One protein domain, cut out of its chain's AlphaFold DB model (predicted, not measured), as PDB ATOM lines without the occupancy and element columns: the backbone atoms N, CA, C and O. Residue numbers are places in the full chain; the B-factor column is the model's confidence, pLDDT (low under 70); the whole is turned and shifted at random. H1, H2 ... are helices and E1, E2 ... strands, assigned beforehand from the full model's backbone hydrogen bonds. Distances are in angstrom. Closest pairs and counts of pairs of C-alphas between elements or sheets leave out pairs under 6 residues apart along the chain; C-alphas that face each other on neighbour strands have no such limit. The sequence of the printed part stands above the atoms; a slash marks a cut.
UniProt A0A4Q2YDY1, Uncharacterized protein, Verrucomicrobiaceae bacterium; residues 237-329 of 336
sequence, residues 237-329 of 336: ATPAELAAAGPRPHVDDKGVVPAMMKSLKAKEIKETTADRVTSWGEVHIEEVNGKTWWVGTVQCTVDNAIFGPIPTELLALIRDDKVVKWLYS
ATOM      1  N   ALA A 237     -50.083  62.196 -38.628       73.50
ATOM      2  CA  ALA A 237     -49.702  62.455 -37.244       73.50
ATOM      3  C   ALA A 237     -49.359  63.930 -37.026       73.50
ATOM      4  O   ALA A 237     -48.701  64.558 -37.857       73.50
ATOM      5  N   THR A 238     -49.755  64.473 -35.879       82.50
ATOM      6  CA  THR A 238     -49.349  65.819 -35.469       82.50
ATOM      7  C   THR A 238     -47.831  65.877 -35.226       82.50
ATOM      8  O   THR A 238     -47.211  64.858 -34.908       82.50
ATOM      9  N   PRO A 239     -47.193  67.061 -35.305       83.06
ATOM     10  CA  PRO A 239     -45.770  67.205 -34.984       83.06
ATOM     11  C   PRO A 239     -45.397  66.694 -33.582       83.06
ATOM     12  O   PRO A 239     -44.319  66.132 -33.400       83.06
ATOM     13  N   ALA A 240     -46.297  66.840 -32.603       86.12
ATOM     14  CA  ALA A 240     -46.106  66.322 -31.249       86.12
ATOM     15  C   ALA A 240     -46.074  64.784 -31.216       86.12
ATOM     16  O   ALA A 240     -45.236  64.193 -30.541       86.12
ATOM     17  N   GLU A 241     -46.942  64.133 -31.989       85.12
ATOM     18  CA  GLU A 241     -46.977  62.673 -32.110       85.12
ATOM     19  C   GLU A 241     -45.752  62.125 -32.845       85.12
ATOM     20  O   GLU A 241     -45.187  61.119 -32.424       85.12
ATOM     21  N   LEU A 242     -45.293  62.814 -33.893       84.81
ATOM     22  CA  LEU A 242     -44.036  62.494 -34.578       84.81
ATOM     23  C   LEU A 242     -42.843  62.582 -33.618       84.81
ATOM     24  O   LEU A 242     -42.027  61.661 -33.560       84.81
ATOM     25  N   ALA A 243     -42.771  63.650 -32.820       86.56
ATOM     26  CA  ALA A 243     -41.726  63.811 -31.812       86.56
ATOM     27  C   ALA A 243     -41.786  62.715 -30.730       86.56
ATOM     28  O   ALA A 243     -40.746  62.216 -30.304       86.56
ATOM     29  N   ALA A 244     -42.987  62.301 -30.312       88.06
ATOM     30  CA  ALA A 244     -43.182  61.258 -29.302       88.06
ATOM     31  C   ALA A 244     -42.905  59.831 -29.817       88.06
ATOM     32  O   ALA A 244     -42.427  58.978 -29.057       88.06
ATOM     33  N   ALA A 245     -43.207  59.559 -31.091       85.25
ATOM     34  CA  ALA A 245     -42.983  58.265 -31.738       85.25
ATOM     35  C   ALA A 245     -41.498  58.012 -32.050       85.25
ATOM     36  O   ALA A 245     -41.064  56.857 -32.064       85.25
ATOM     37  N   GLY A 246     -40.726  59.082 -32.262       87.38
ATOM     38  CA  GLY A 246     -39.328  59.014 -32.675       87.38
ATOM     39  C   GLY A 246     -39.165  58.914 -34.199       87.38
ATOM     40  O   GLY A 246     -40.117  59.162 -34.947       87.38
ATOM     41  N   PRO A 247     -37.960  58.578 -34.694       89.06
ATOM     42  CA  PRO A 247     -37.684  58.529 -36.127       89.06
ATOM     43  C   PRO A 247     -38.542  57.475 -36.835       89.06
ATOM     44  O   PRO A 247     -38.798  56.398 -36.292       89.06
ATOM     45  N   ARG A 248     -38.970  57.785 -38.068       88.81
ATOM     46  CA  ARG A 248     -39.735  56.851 -38.902       88.81
ATOM     47  C   ARG A 248     -38.902  55.591 -39.179       88.81
ATOM     48  O   ARG A 248     -37.759  55.738 -39.613       88.81
ATOM     49  N   PRO A 249     -39.453  54.381 -38.968       90.50
ATOM     50  CA  PRO A 249     -38.782  53.130 -39.298       90.50
ATOM     51  C   PRO A 249     -38.417  53.065 -40.773       90.50
ATOM     52  O   PRO A 249     -39.125  53.620 -41.620       90.50
ATOM     53  N   HIS A 250     -37.341  52.348 -41.081       90.50
ATOM     54  CA  HIS A 250     -36.968  52.135 -42.467       90.50
ATOM     55  C   HIS A 250     -37.976  51.191 -43.138       90.50
ATOM     56  O   HIS A 250     -38.342  50.149 -42.591       90.50
ATOM     57  N   VAL A 251     -38.429  51.578 -44.327       88.56
ATOM     58  CA  VAL A 251     -39.305  50.781 -45.187       88.56
ATOM     59  C   VAL A 251     -38.567  50.586 -46.503       88.56
ATOM     60  O   VAL A 251     -38.057  51.559 -47.061       88.56
ATOM     61  N   ASP A 252     -38.468  49.341 -46.960       87.62
ATOM     62  CA  ASP A 252     -37.825  49.024 -48.232       87.62
ATOM     63  C   ASP A 252     -38.736  49.326 -49.436       87.62
ATOM     64  O   ASP A 252     -39.922  49.640 -49.292       87.62
ATOM     65  N   ASP A 253     -38.194  49.185 -50.646       81.94
ATOM     66  CA  ASP A 253     -38.908  49.455 -51.903       81.94
ATOM     67  C   ASP A 253     -40.140  48.553 -52.124       81.94
ATOM     68  O   ASP A 253     -40.948  48.797 -53.020       81.94
ATOM     69  N   LYS A 254     -40.295  47.492 -51.323       78.75
ATOM     70  CA  LYS A 254     -41.424  46.554 -51.367       78.75
ATOM     71  C   LYS A 254     -42.447  46.821 -50.261       78.75
ATOM     72  O   LYS A 254     -43.382  46.036 -50.110       78.75
ATOM     73  N   GLY A 255     -42.283  47.897 -49.489       79.81
ATOM     74  CA  GLY A 255     -43.154  48.218 -48.360       79.81
ATOM     75  C   GLY A 255     -42.893  47.358 -47.119       79.81
ATOM     76  O   GLY A 255     -43.686  47.387 -46.180       79.81
ATOM     77  N   VAL A 256     -41.809  46.579 -47.098       86.00
ATOM     78  CA  VAL A 256     -41.442  45.733 -45.960       86.00
ATOM     79  C   VAL A 256     -40.648  46.562 -44.965       86.00
ATOM     80  O   VAL A 256     -39.740  47.302 -45.332       86.00
ATOM     81  N   VAL A 257     -40.945  46.387 -43.682       89.62
ATOM     82  CA  VAL A 257     -40.145  46.957 -42.594       89.62
ATOM     83  C   VAL A 257     -39.073  45.937 -42.196       89.62
ATOM     84  O   VAL A 257     -39.415  44.904 -41.601       89.62
ATOM     85  N   PRO A 258     -37.773  46.170 -42.460       91.50
ATOM     86  CA  PRO A 258     -36.732  45.184 -42.165       91.50
ATOM     87  C   PRO A 258     -36.657  44.814 -40.680       91.50
ATOM     88  O   PRO A 258     -36.378  43.660 -40.353       91.50
ATOM     89  N   ALA A 259     -36.988  45.750 -39.784       91.38
ATOM     90  CA  ALA A 259     -37.114  45.498 -38.350       91.38
ATOM     91  C   ALA A 259     -38.139  44.395 -38.029       91.38
ATOM     92  O   ALA A 259     -37.853  43.488 -37.246       91.38
ATOM     93  N   MET A 260     -39.310  44.428 -38.675       92.62
ATOM     94  CA  MET A 260     -40.356  43.414 -38.506       92.62
ATOM     95  C   MET A 260     -39.922  42.063 -39.071       92.62
ATOM     96  O   MET A 260     -40.060  41.037 -38.408       92.62
ATOM     97  N   MET A 261     -39.325  42.052 -40.266       91.00
ATOM     98  CA  MET A 261     -38.788  40.830 -40.871       91.00
ATOM     99  C   MET A 261     -37.702  40.191 -39.993       91.00
ATOM    100  O   MET A 261     -37.667  38.972 -39.821       91.00
ATOM    101  N   LYS A 262     -36.814  41.009 -39.422       91.56
ATOM    102  CA  LYS A 262     -35.765  40.560 -38.505       91.56
ATOM    103  C   LYS A 262     -36.358  39.927 -37.247       91.56
ATOM    104  O   LYS A 262     -35.921  38.840 -36.879       91.56
ATOM    105  N   SER A 263     -37.364  40.559 -36.644       90.62
ATOM    106  CA  SER A 263     -38.075  40.043 -35.466       90.62
ATOM    107  C   SER A 263     -38.746  38.686 -35.740       90.62
ATOM    108  O   SER A 263     -38.546  37.722 -34.995       90.62
ATOM    109  N   LEU A 264     -39.432  38.544 -36.882       89.88
ATOM    110  CA  LEU A 264     -40.042  37.273 -37.298       89.88
ATOM    111  C   LEU A 264     -38.998  36.172 -37.542       89.88
ATOM    112  O   LEU A 264     -39.183  35.031 -37.120       89.88
ATOM    113  N   LYS A 265     -37.869  36.497 -38.186       88.94
ATOM    114  CA  LYS A 265     -36.762  35.544 -38.402       88.94
ATOM    115  C   LYS A 265     -36.068  35.142 -37.101       88.94
ATOM    116  O   LYS A 265     -35.601  34.009 -36.991       88.94
ATOM    117  N   ALA A 266     -36.027  36.040 -36.121       87.69
ATOM    118  CA  ALA A 266     -35.514  35.772 -34.783       87.69
ATOM    119  C   ALA A 266     -36.461  34.905 -33.930       87.69
ATOM    120  O   ALA A 266     -36.069  34.493 -32.840       87.69
ATOM    121  N   LYS A 267     -37.664  34.574 -34.434       83.31
ATOM    122  CA  LYS A 267     -38.696  33.792 -33.727       83.31
ATOM    123  C   LYS A 267     -39.115  34.430 -32.400       83.31
ATOM    124  O   LYS A 267     -39.361  33.734 -31.417       83.31
ATOM    125  N   GLU A 268     -39.193  35.759 -32.381       82.88
ATOM    126  CA  GLU A 268     -39.715  36.515 -31.234       82.88
ATOM    127  C   GLU A 268     -41.221  36.284 -31.023       82.88
ATOM    128  O   GLU A 268     -41.725  36.515 -29.931       82.88
ATOM    129  N   ILE A 269     -41.907  35.759 -32.043       82.12
ATOM    130  CA  ILE A 269     -43.278  35.250 -31.985       82.12
ATOM    131  C   ILE A 269     -43.241  33.748 -32.272       82.12
ATOM    132  O   ILE A 269     -42.552  33.314 -33.200       82.12
ATOM    133  N   LYS A 270     -43.982  32.942 -31.507       79.31
ATOM    134  CA  LYS A 270     -44.067  31.484 -31.710       79.31
ATOM    135  C   LYS A 270     -45.259  31.079 -32.563       79.31
ATOM    136  O   LYS A 270     -45.273  29.986 -33.126       79.31
ATOM    137  N   GLU A 271     -46.264  31.938 -32.628       77.44
ATOM    138  CA  GLU A 271     -47.520  31.702 -33.337       77.44
ATOM    139  C   GLU A 271     -47.423  31.836 -34.866       77.44
ATOM    140  O   GLU A 271     -48.257  31.277 -35.583       77.44
ATOM    141  N   THR A 272     -46.398  32.521 -35.383       82.56
ATOM    142  CA  THR A 272     -46.184  32.703 -36.825       82.56
ATOM    143  C   THR A 272     -44.700  32.797 -37.178       82.56
ATOM    144  O   THR A 272     -43.844  32.990 -36.315       82.56
ATOM    145  N   THR A 273     -44.387  32.670 -38.463       84.00
ATOM    146  CA  THR A 273     -43.029  32.732 -39.013       84.00
ATOM    147  C   THR A 273     -43.004  33.593 -40.275       84.00
ATOM    148  O   THR A 273     -44.036  33.866 -40.887       84.00
ATOM    149  N   ALA A 274     -41.815  34.051 -40.674       85.12
ATOM    150  CA  ALA A 274     -41.662  34.967 -41.807       85.12
ATOM    151  C   ALA A 274     -42.204  34.409 -43.142       85.12
ATOM    152  O   ALA A 274     -42.700  35.171 -43.963       85.12
ATOM    153  N   ASP A 275     -42.148  33.092 -43.351       87.19
ATOM    154  CA  ASP A 275     -42.689  32.391 -44.527       87.19
ATOM    155  C   ASP A 275     -44.223  32.391 -44.598       87.19
ATOM    156  O   ASP A 275     -44.792  32.091 -45.642       87.19
ATOM    157  N   ARG A 276     -44.899  32.754 -43.504       85.06
ATOM    158  CA  ARG A 276     -46.364  32.768 -43.398       85.06
ATOM    159  C   ARG A 276     -46.970  34.144 -43.578       85.06
ATOM    160  O   ARG A 276     -48.188  34.284 -43.471       85.06
ATOM    161  N   VAL A 277     -46.132  35.145 -43.818       88.69
ATOM    162  CA  VAL A 277     -46.558  36.499 -44.140       88.69
ATOM    163  C   VAL A 277     -47.104  36.522 -45.561       88.69
ATOM    164  O   VAL A 277     -46.401  36.193 -46.513       88.69
ATOM    165  N   THR A 278     -48.360  36.931 -45.701       86.44
ATOM    166  CA  THR A 278     -49.052  37.028 -46.990       86.44
ATOM    167  C   THR A 278     -49.038  38.449 -47.541       86.44
ATOM    168  O   THR A 278     -49.036  38.628 -48.755       86.44
ATOM    169  N   SER A 279     -49.023  39.466 -46.675       85.88
ATOM    170  CA  SER A 279     -48.893  40.866 -47.093       85.88
ATOM    171  C   SER A 279     -48.413  41.772 -45.960       85.88
ATOM    172  O   SER A 279     -48.562  41.457 -44.779       85.88
ATOM    173  N   TRP A 280     -47.836  42.910 -46.344       88.31
ATOM    174  CA  TRP A 280     -47.354  43.960 -45.448       88.31
ATOM    175  C   TRP A 280     -48.300  45.156 -45.495       88.31
ATOM    176  O   TRP A 280     -48.791  45.528 -46.560       88.31
ATOM    177  N   GLY A 281     -48.580  45.724 -44.329       85.12
ATOM    178  CA  GLY A 281     -49.346  46.950 -44.181       85.12
ATOM    179  C   GLY A 281     -48.462  48.192 -44.196       85.12
ATOM    180  O   GLY A 281     -47.238  48.123 -44.095       85.12
ATOM    181  N   GLU A 282     -49.106  49.348 -44.296       84.94
ATOM    182  CA  GLU A 282     -48.424  50.637 -44.270       84.94
ATOM    183  C   GLU A 282     -47.969  51.016 -42.854       84.94
ATOM    184  O   GLU A 282     -48.698  50.833 -41.873       84.94
ATOM    185  N   VAL A 283     -46.772  51.602 -42.765       88.88
ATOM    186  CA  VAL A 283     -46.243  52.163 -41.520       88.88
ATOM    187  C   VAL A 283     -46.862  53.526 -41.242       88.88
ATOM    188  O   VAL A 283     -46.637  54.480 -41.991       88.88
ATOM    189  N   HIS A 284     -47.564  53.628 -40.121       88.88
ATOM    190  CA  HIS A 284     -48.241  54.838 -39.661       88.88
ATOM    191  C   HIS A 284     -48.000  55.054 -38.162       88.88
ATOM    192  O   HIS A 284     -47.412  54.213 -37.484       88.88
ATOM    193  N   ILE A 285     -48.420  56.206 -37.644       89.88
ATOM    194  CA  ILE A 285     -48.355  56.498 -36.212       89.88
ATOM    195  C   ILE A 285     -49.687  56.167 -35.561       89.88
ATOM    196  O   ILE A 285     -50.750  56.522 -36.072       89.88
ATOM    197  N   GLU A 286     -49.611  55.539 -34.397       88.81
ATOM    198  CA  GLU A 286     -50.776  55.224 -33.592       88.81
ATOM    199  C   GLU A 286     -50.470  55.363 -32.098       88.81
ATOM    200  O   GLU A 286     -49.349  55.113 -31.647       88.81
ATOM    201  N   GLU A 287     -51.475  55.753 -31.316       89.44
ATOM    202  CA  GLU A 287     -51.415  55.654 -29.863       89.44
ATOM    203  C   GLU A 287     -51.858  54.259 -29.412       89.44
ATOM    204  O   GLU A 287     -52.967  53.814 -29.695       89.44
ATOM    205  N   VAL A 288     -50.986  53.570 -28.680       86.50
ATOM    206  CA  VAL A 288     -51.261  52.254 -28.106       86.50
ATOM    207  C   VAL A 288     -50.893  52.293 -26.629       86.50
ATOM    208  O   VAL A 288     -49.737  52.537 -26.275       86.50
ATOM    209  N   ASN A 289     -51.884  52.049 -25.765       85.56
ATOM    210  CA  ASN A 289     -51.766  52.114 -24.303       85.56
ATOM    211  C   ASN A 289     -51.259  53.478 -23.789       85.56
ATOM    212  O   ASN A 289     -50.345  53.529 -22.964       85.56
ATOM    213  N   GLY A 290     -51.814  54.585 -24.299       85.44
ATOM    214  CA  GLY A 290     -51.459  55.945 -23.864       85.44
ATOM    215  C   GLY A 290     -50.089  56.430 -24.346       85.44
ATOM    216  O   GLY A 290     -49.565  57.419 -23.836       85.44
ATOM    217  N   LYS A 291     -49.463  55.716 -25.290       89.38
ATOM    218  CA  LYS A 291     -48.157  56.074 -25.844       89.38
ATOM    219  C   LYS A 291     -48.185  56.026 -27.360       89.38
ATOM    220  O   LYS A 291     -48.691  55.074 -27.943       89.38
ATOM    221  N   THR A 292     -47.586  57.026 -27.989       91.62
ATOM    222  CA  THR A 292     -47.448  57.094 -29.442       91.62
ATOM    223  C   THR A 292     -46.316  56.190 -29.935       91.62
ATOM    224  O   THR A 292     -45.202  56.196 -29.391       91.62
ATOM    225  N   TRP A 293     -46.601  55.413 -30.978       92.50
ATOM    226  CA  TRP A 293     -45.679  54.478 -31.615       92.50
ATOM    227  C   TRP A 293     -45.721  54.612 -33.129       92.50
ATOM    228  O   TRP A 293     -46.754  54.956 -33.704       92.50
ATOM    229  N   TRP A 294     -44.615  54.245 -33.771       93.31
ATOM    230  CA  TRP A 294     -44.683  53.779 -35.146       93.31
ATOM    231  C   TRP A 294     -45.249  52.370 -35.164       93.31
ATOM    232  O   TRP A 294     -44.831  51.514 -34.383       93.31
ATOM    233  N   VAL A 295     -46.201  52.137 -36.052       92.12
ATOM    234  CA  VAL A 295     -46.922  50.882 -36.159       92.12
ATOM    235  C   VAL A 295     -46.852  50.377 -37.587       92.12
ATOM    236  O   VAL A 295     -47.118  51.122 -38.527       92.12
ATOM    237  N   GLY A 296     -46.495  49.104 -37.744       91.69
ATOM    238  CA  GLY A 296     -46.614  48.372 -39.003       91.69
ATOM    239  C   GLY A 296     -47.535  47.174 -38.821       91.69
ATOM    240  O   GLY A 296     -47.473  46.510 -37.783       91.69
ATOM    241  N   THR A 297     -48.382  46.881 -39.806       91.81
ATOM    242  CA  THR A 297     -49.218  45.673 -39.780       91.81
ATOM    243  C   THR A 297     -48.721  44.624 -40.762       91.81
ATOM    244  O   THR A 297     -48.011  44.920 -41.724       91.81
ATOM    245  N   VAL A 298     -49.050  43.367 -40.496       91.44
ATOM    246  CA  VAL A 298     -48.702  42.240 -41.356       91.44
ATOM    247  C   VAL A 298     -49.845  41.239 -41.356       91.44
ATOM    248  O   VAL A 298     -50.333  40.852 -40.298       91.44
ATOM    249  N   GLN A 299     -50.272  40.815 -42.539       89.00
ATOM    250  CA  GLN A 299     -51.214  39.711 -42.687       89.00
ATOM    251  C   GLN A 299     -50.425  38.412 -42.741       89.00
ATOM    252  O   GLN A 299     -49.445  38.299 -43.483       89.00
ATOM    253  N   CYS A 300     -50.828  37.431 -41.945       86.62
ATOM    254  CA  CYS A 300     -50.157  36.145 -41.876       86.62
ATOM    255  C   CYS A 300     -51.127  35.012 -41.547       86.62
ATOM    256  O   CYS A 300     -52.283  35.236 -41.199       86.62
ATOM    257  N   THR A 301     -50.650  33.774 -41.649       84.00
ATOM    258  CA  THR A 301     -51.423  32.599 -41.229       84.00
ATOM    259  C   THR A 301     -50.876  32.027 -39.925       84.00
ATOM    260  O   THR A 301     -49.747  31.535 -39.890       84.00
ATOM    261  N   VAL A 302     -51.694  32.025 -38.870       78.44
ATOM    262  CA  VAL A 302     -51.338  31.442 -37.565       78.44
ATOM    263  C   VAL A 302     -51.757  29.975 -37.513       78.44
ATOM    264  O   VAL A 302     -52.895  29.632 -37.834       78.44
ATOM    265  N   ASP A 303     -50.839  29.105 -37.093       66.25
ATOM    266  CA  ASP A 303     -51.026  27.645 -37.077       66.25
ATOM    267  C   ASP A 303     -51.591  27.092 -35.764       66.25
ATOM    268  O   ASP A 303     -51.924  25.907 -35.670       66.25
ATOM    269  N   ASN A 304     -51.672  27.937 -34.737       61.53
ATOM    270  CA  ASN A 304     -51.905  27.510 -33.360       61.53
ATOM    271  C   ASN A 304     -53.382  27.338 -32.990       61.53
ATOM    272  O   ASN A 304     -53.688  26.985 -31.851       61.53
ATOM    273  N   ALA A 305     -54.313  27.526 -33.924       68.44
ATOM    274  CA  ALA A 305     -55.718  27.308 -33.629       68.44
ATOM    275  C   ALA A 305     -56.128  25.838 -33.774       68.44
ATOM    276  O   ALA A 305     -55.770  25.130 -34.717       68.44
ATOM    277  N   ILE A 306     -56.963  25.398 -32.830       75.88
ATOM    278  CA  ILE A 306     -57.585  24.064 -32.801       75.88
ATOM    279  C   ILE A 306     -58.359  23.780 -34.099       75.88
ATOM    280  O   ILE A 306     -58.459  22.631 -34.522       75.88
ATOM    281  N   PHE A 307     -58.869  24.831 -34.741       80.94
ATOM    282  CA  PHE A 307     -59.741  24.767 -35.911       80.94
ATOM    283  C   PHE A 307     -59.013  25.003 -37.245       80.94
ATOM    284  O   PHE A 307     -59.659  25.235 -38.262       80.94
ATOM    285  N   GLY A 308     -57.679  24.904 -37.250       75.81
ATOM    286  CA  GLY A 308     -56.852  25.001 -38.452       75.81
ATOM    287  C   GLY A 308     -56.182  26.366 -38.640       75.81
ATOM    288  O   GLY A 308     -56.280  27.221 -37.762       75.81
ATOM    289  N   PRO A 309     -55.458  26.559 -39.758       77.38
ATOM    290  CA  PRO A 309     -54.752  27.802 -40.044       77.38
ATOM    291  C   PRO A 309     -55.734  28.952 -40.279       77.38
ATOM    292  O   PRO A 309     -56.728  28.775 -40.986       77.38
ATOM    293  N   ILE A 310     -55.461  30.125 -39.703       77.75
ATOM    294  CA  ILE A 310     -56.369  31.279 -39.792       77.75
ATOM    295  C   ILE A 310     -55.616  32.513 -40.291       77.75
ATOM    296  O   ILE A 310     -54.565  32.840 -39.721       77.75
ATOM    297  N   PRO A 311     -56.159  33.234 -41.291       82.81
ATOM    298  CA  PRO A 311     -55.640  34.538 -41.671       82.81
ATOM    299  C   PRO A 311     -55.795  35.512 -40.500       82.81
ATOM    300  O   PRO A 311     -56.880  35.684 -39.947       82.81
ATOM    301  N   THR A 312     -54.684  36.105 -40.093       86.62
ATOM    302  CA  THR A 312     -54.565  36.949 -38.909       86.62
ATOM    303  C   THR A 312     -53.703  38.152 -39.253       86.62
ATOM    304  O   THR A 312     -52.647  38.007 -39.869       86.62
ATOM    305  N   GLU A 313     -54.119  39.329 -38.799       89.75
ATOM    306  CA  GLU A 313     -53.292  40.524 -38.872       89.75
ATOM    307  C   GLU A 313     -52.585  40.760 -37.538       89.75
ATOM    308  O   GLU A 313     -53.219  40.870 -36.484       89.75
ATOM    309  N   LEU A 314     -51.263  40.870 -37.599       91.12
ATOM    310  CA  LEU A 314     -50.443  41.282 -36.471       91.12
ATOM    311  C   LEU A 314     -50.025  42.737 -36.640       91.12
ATOM    312  O   LEU A 314     -49.865  43.245 -37.750       91.12
ATOM    313  N   LEU A 315     -49.818  43.389 -35.511       92.81
ATOM    314  CA  LEU A 315     -49.461  44.783 -35.371       92.81
ATOM    315  C   LEU A 315     -48.145  44.864 -34.599       92.81
ATOM    316  O   LEU A 315     -48.063  44.434 -33.450       92.81
ATOM    317  N   ALA A 316     -47.106  45.400 -35.228       94.44
ATOM    318  CA  ALA A 316     -45.812  45.625 -34.602       94.44
ATOM    319  C   ALA A 316     -45.726  47.052 -34.066       94.44
ATOM    320  O   ALA A 316     -45.899  48.007 -34.822       94.44
ATOM    321  N   LEU A 317     -45.386  47.198 -32.786       94.31
ATOM    322  CA  LEU A 317     -44.954  48.470 -32.213       94.31
ATOM    323  C   LEU A 317     -43.463  48.638 -32.486       94.31
ATOM    324  O   LEU A 317     -42.659  47.819 -32.038       94.31
ATOM    325  N   ILE A 318     -43.090  49.687 -33.210       94.12
ATOM    326  CA  ILE A 318     -41.727  49.920 -33.682       94.12
ATOM    327  C   ILE A 318     -41.169  51.183 -33.026       94.12
ATOM    328  O   ILE A 318     -41.850  52.205 -32.899       94.12
ATOM    329  N   ARG A 319     -39.908  51.107 -32.603       91.12
ATOM    330  CA  ARG A 319     -39.139  52.243 -32.093       91.12
ATOM    331  C   ARG A 319     -37.665  52.039 -32.402       91.12
ATOM    332  O   ARG A 319     -37.164  50.930 -32.237       91.12
ATOM    333  N   ASP A 320     -36.998  53.095 -32.860       88.12
ATOM    334  CA  ASP A 320     -35.567  53.078 -33.197       88.12
ATOM    335  C   ASP A 320     -35.191  51.906 -34.126       88.12
ATOM    336  O   ASP A 320     -34.214  51.191 -33.902       88.12
ATOM    337  N   ASP A 321     -36.033  51.679 -35.141       88.06
ATOM    338  CA  ASP A 321     -35.903  50.603 -36.133       88.06
ATOM    339  C   ASP A 321     -35.835  49.182 -35.529       88.06
ATOM    340  O   ASP A 321     -35.211  48.260 -36.058       88.06
ATOM    341  N   LYS A 322     -36.502  48.987 -34.385       90.94
ATOM    342  CA  LYS A 322     -36.688  47.687 -33.732       90.94
ATOM    343  C   LYS A 322     -38.147  47.465 -33.378       90.94
ATOM    344  O   LYS A 322     -38.839  48.387 -32.949       90.94
ATOM    345  N   VAL A 323     -38.601  46.221 -33.514       93.31
ATOM    346  CA  VAL A 323     -39.899  45.830 -32.966       93.31
ATOM    347  C   VAL A 323     -39.766  45.717 -31.454       93.31
ATOM    348  O   VAL A 323     -38.909  45.004 -30.944       93.31
ATOM    349  N   VAL A 324     -40.607  46.461 -30.746       93.19
ATOM    350  CA  VAL A 324     -40.701  46.434 -29.287       93.19
ATOM    351  C   VAL A 324     -41.722  45.399 -28.839       93.19
ATOM    352  O   VAL A 324     -41.518  44.741 -27.823       93.19
ATOM    353  N   LYS A 325     -42.833  45.272 -29.574       93.25
ATOM    354  CA  LYS A 325     -43.924  44.365 -29.220       93.25
ATOM    355  C   LYS A 325     -44.754  43.976 -30.437       93.25
ATOM    356  O   LYS A 325     -44.973  44.811 -31.311       93.25
ATOM    357  N   TRP A 326     -45.267  42.751 -30.435       93.12
ATOM    358  CA  TRP A 326     -46.275  42.284 -31.382       93.12
ATOM    359  C   TRP A 326     -47.626  42.159 -30.698       93.12
ATOM    360  O   TRP A 326     -47.728  41.586 -29.613       93.12
ATOM    361  N   LEU A 327     -48.655  42.693 -31.346       91.62
ATOM    362  CA  LEU A 327     -50.036  42.658 -30.892       91.62
ATOM    363  C   LEU A 327     -50.944  42.081 -31.982       91.62
ATOM    364  O   LEU A 327     -50.673  42.235 -33.169       91.62
ATOM    365  N   TYR A 328     -52.062  41.485 -31.592       88.44
ATOM    366  CA  TYR A 328     -53.183  41.251 -32.499       88.44
ATOM    367  C   TYR A 328     -53.830  42.592 -32.858       88.44
ATOM    368  O   TYR A 328     -54.187  43.357 -31.961       88.44
ATOM    369  N   SER A 329     -54.000  42.909 -34.146       86.00
ATOM    370  CA  SER A 329     -54.490  44.245 -34.533       86.00
ATOM    371  C   SER A 329     -55.919  44.522 -34.042       86.00
ATOM    372  O   SER A 329     -56.225  45.645 -33.631       86.00
TER     373      SER A 329
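This is residues 237 to 329 of the 336 residues of an uncharacterized protein of Verrucomicrobiaceae bacterium (UniProt A0A4Q2YDY1). A strongly twisted sheet of five strands curls round one short helix, H2, and its middle is the long hairpin of E3 and E4. A second short helix, H1, stands up from the sheet at one end of the long axis, by E2 and E3, while the loop that joins E3 to E4 lies at the other end. The printed part has 93 residues, with two named helices and five named strands in the order H1 H2 E1 E2 E3 E4 E5; the class is mixed, helices and strands. The sheet is branched and antiparallel, and E2 E3 E4 E5 form a meander, each strand the antiparallel neighbour of the one before. The whole is compact, with a radius of gyration of the C-alphas of 13.4 A, and its spans of 44 by 29 by 19 A make it only just elongated.

Find C-alpha 239 at (-45.770, 67.205, -34.984); H1 runs from there to residue 245. Go on to residues 258 to 265 for H2, 10.3 A long. E1 is residues 277 to 280 and E2 is residues 284 to 288. At C-alpha 291, (-48.157, 56.074, -25.844), begins E3, residues 291 to 302, 27.5 A long, which bends by 71 degrees at residue 299. E4, residues 310 to 319, is 28.2 A long. E5, residues 322 to 328, is 17.7 A long and ends at C-alpha 328, (-53.183, 41.251, -32.499).

Begin at E3, which has three neighbours. E2, beside residues 291 to 295, and E1, beside residues 298 to 300, lie on one side of it, and E4 on the other side. Look for N 286 and O 293 at 3.0 A in the hairpin E2 and E3, N 299 and O 279 at 2.9 A between E1 and E3, and N 300 and O 312 at 2.8 A in the hairpin E3 and E4. E5, an edge strand, is the other neighbour of E4, with N 317 and O 325 at 2.8 A. H2 is on the sheet; its closest C-alphas to E5 are those of Ala 259 and Lys 322, 5.1 A apart. H1 is on the sheet too, at a height over the sheet of 8.7 A; the C-alphas of Ala 245 and Trp 293 in E3, its closest pair with that strand, are 4.7 A apart. H1 and H2 are apart. In H1 and H2 every O i to N i+4 pair is within hydrogen-bond range.

The two C-alphas farthest apart are those of Pro 239 and Ile 306, 44.8 A. The printed part has no cut. The links H1 to H2, 12 residues, and H2 to E1, 11 residues, are long. The mean pLDDT of the printed part is 86.4; look at residues 303 to 305 for the three residues under 70.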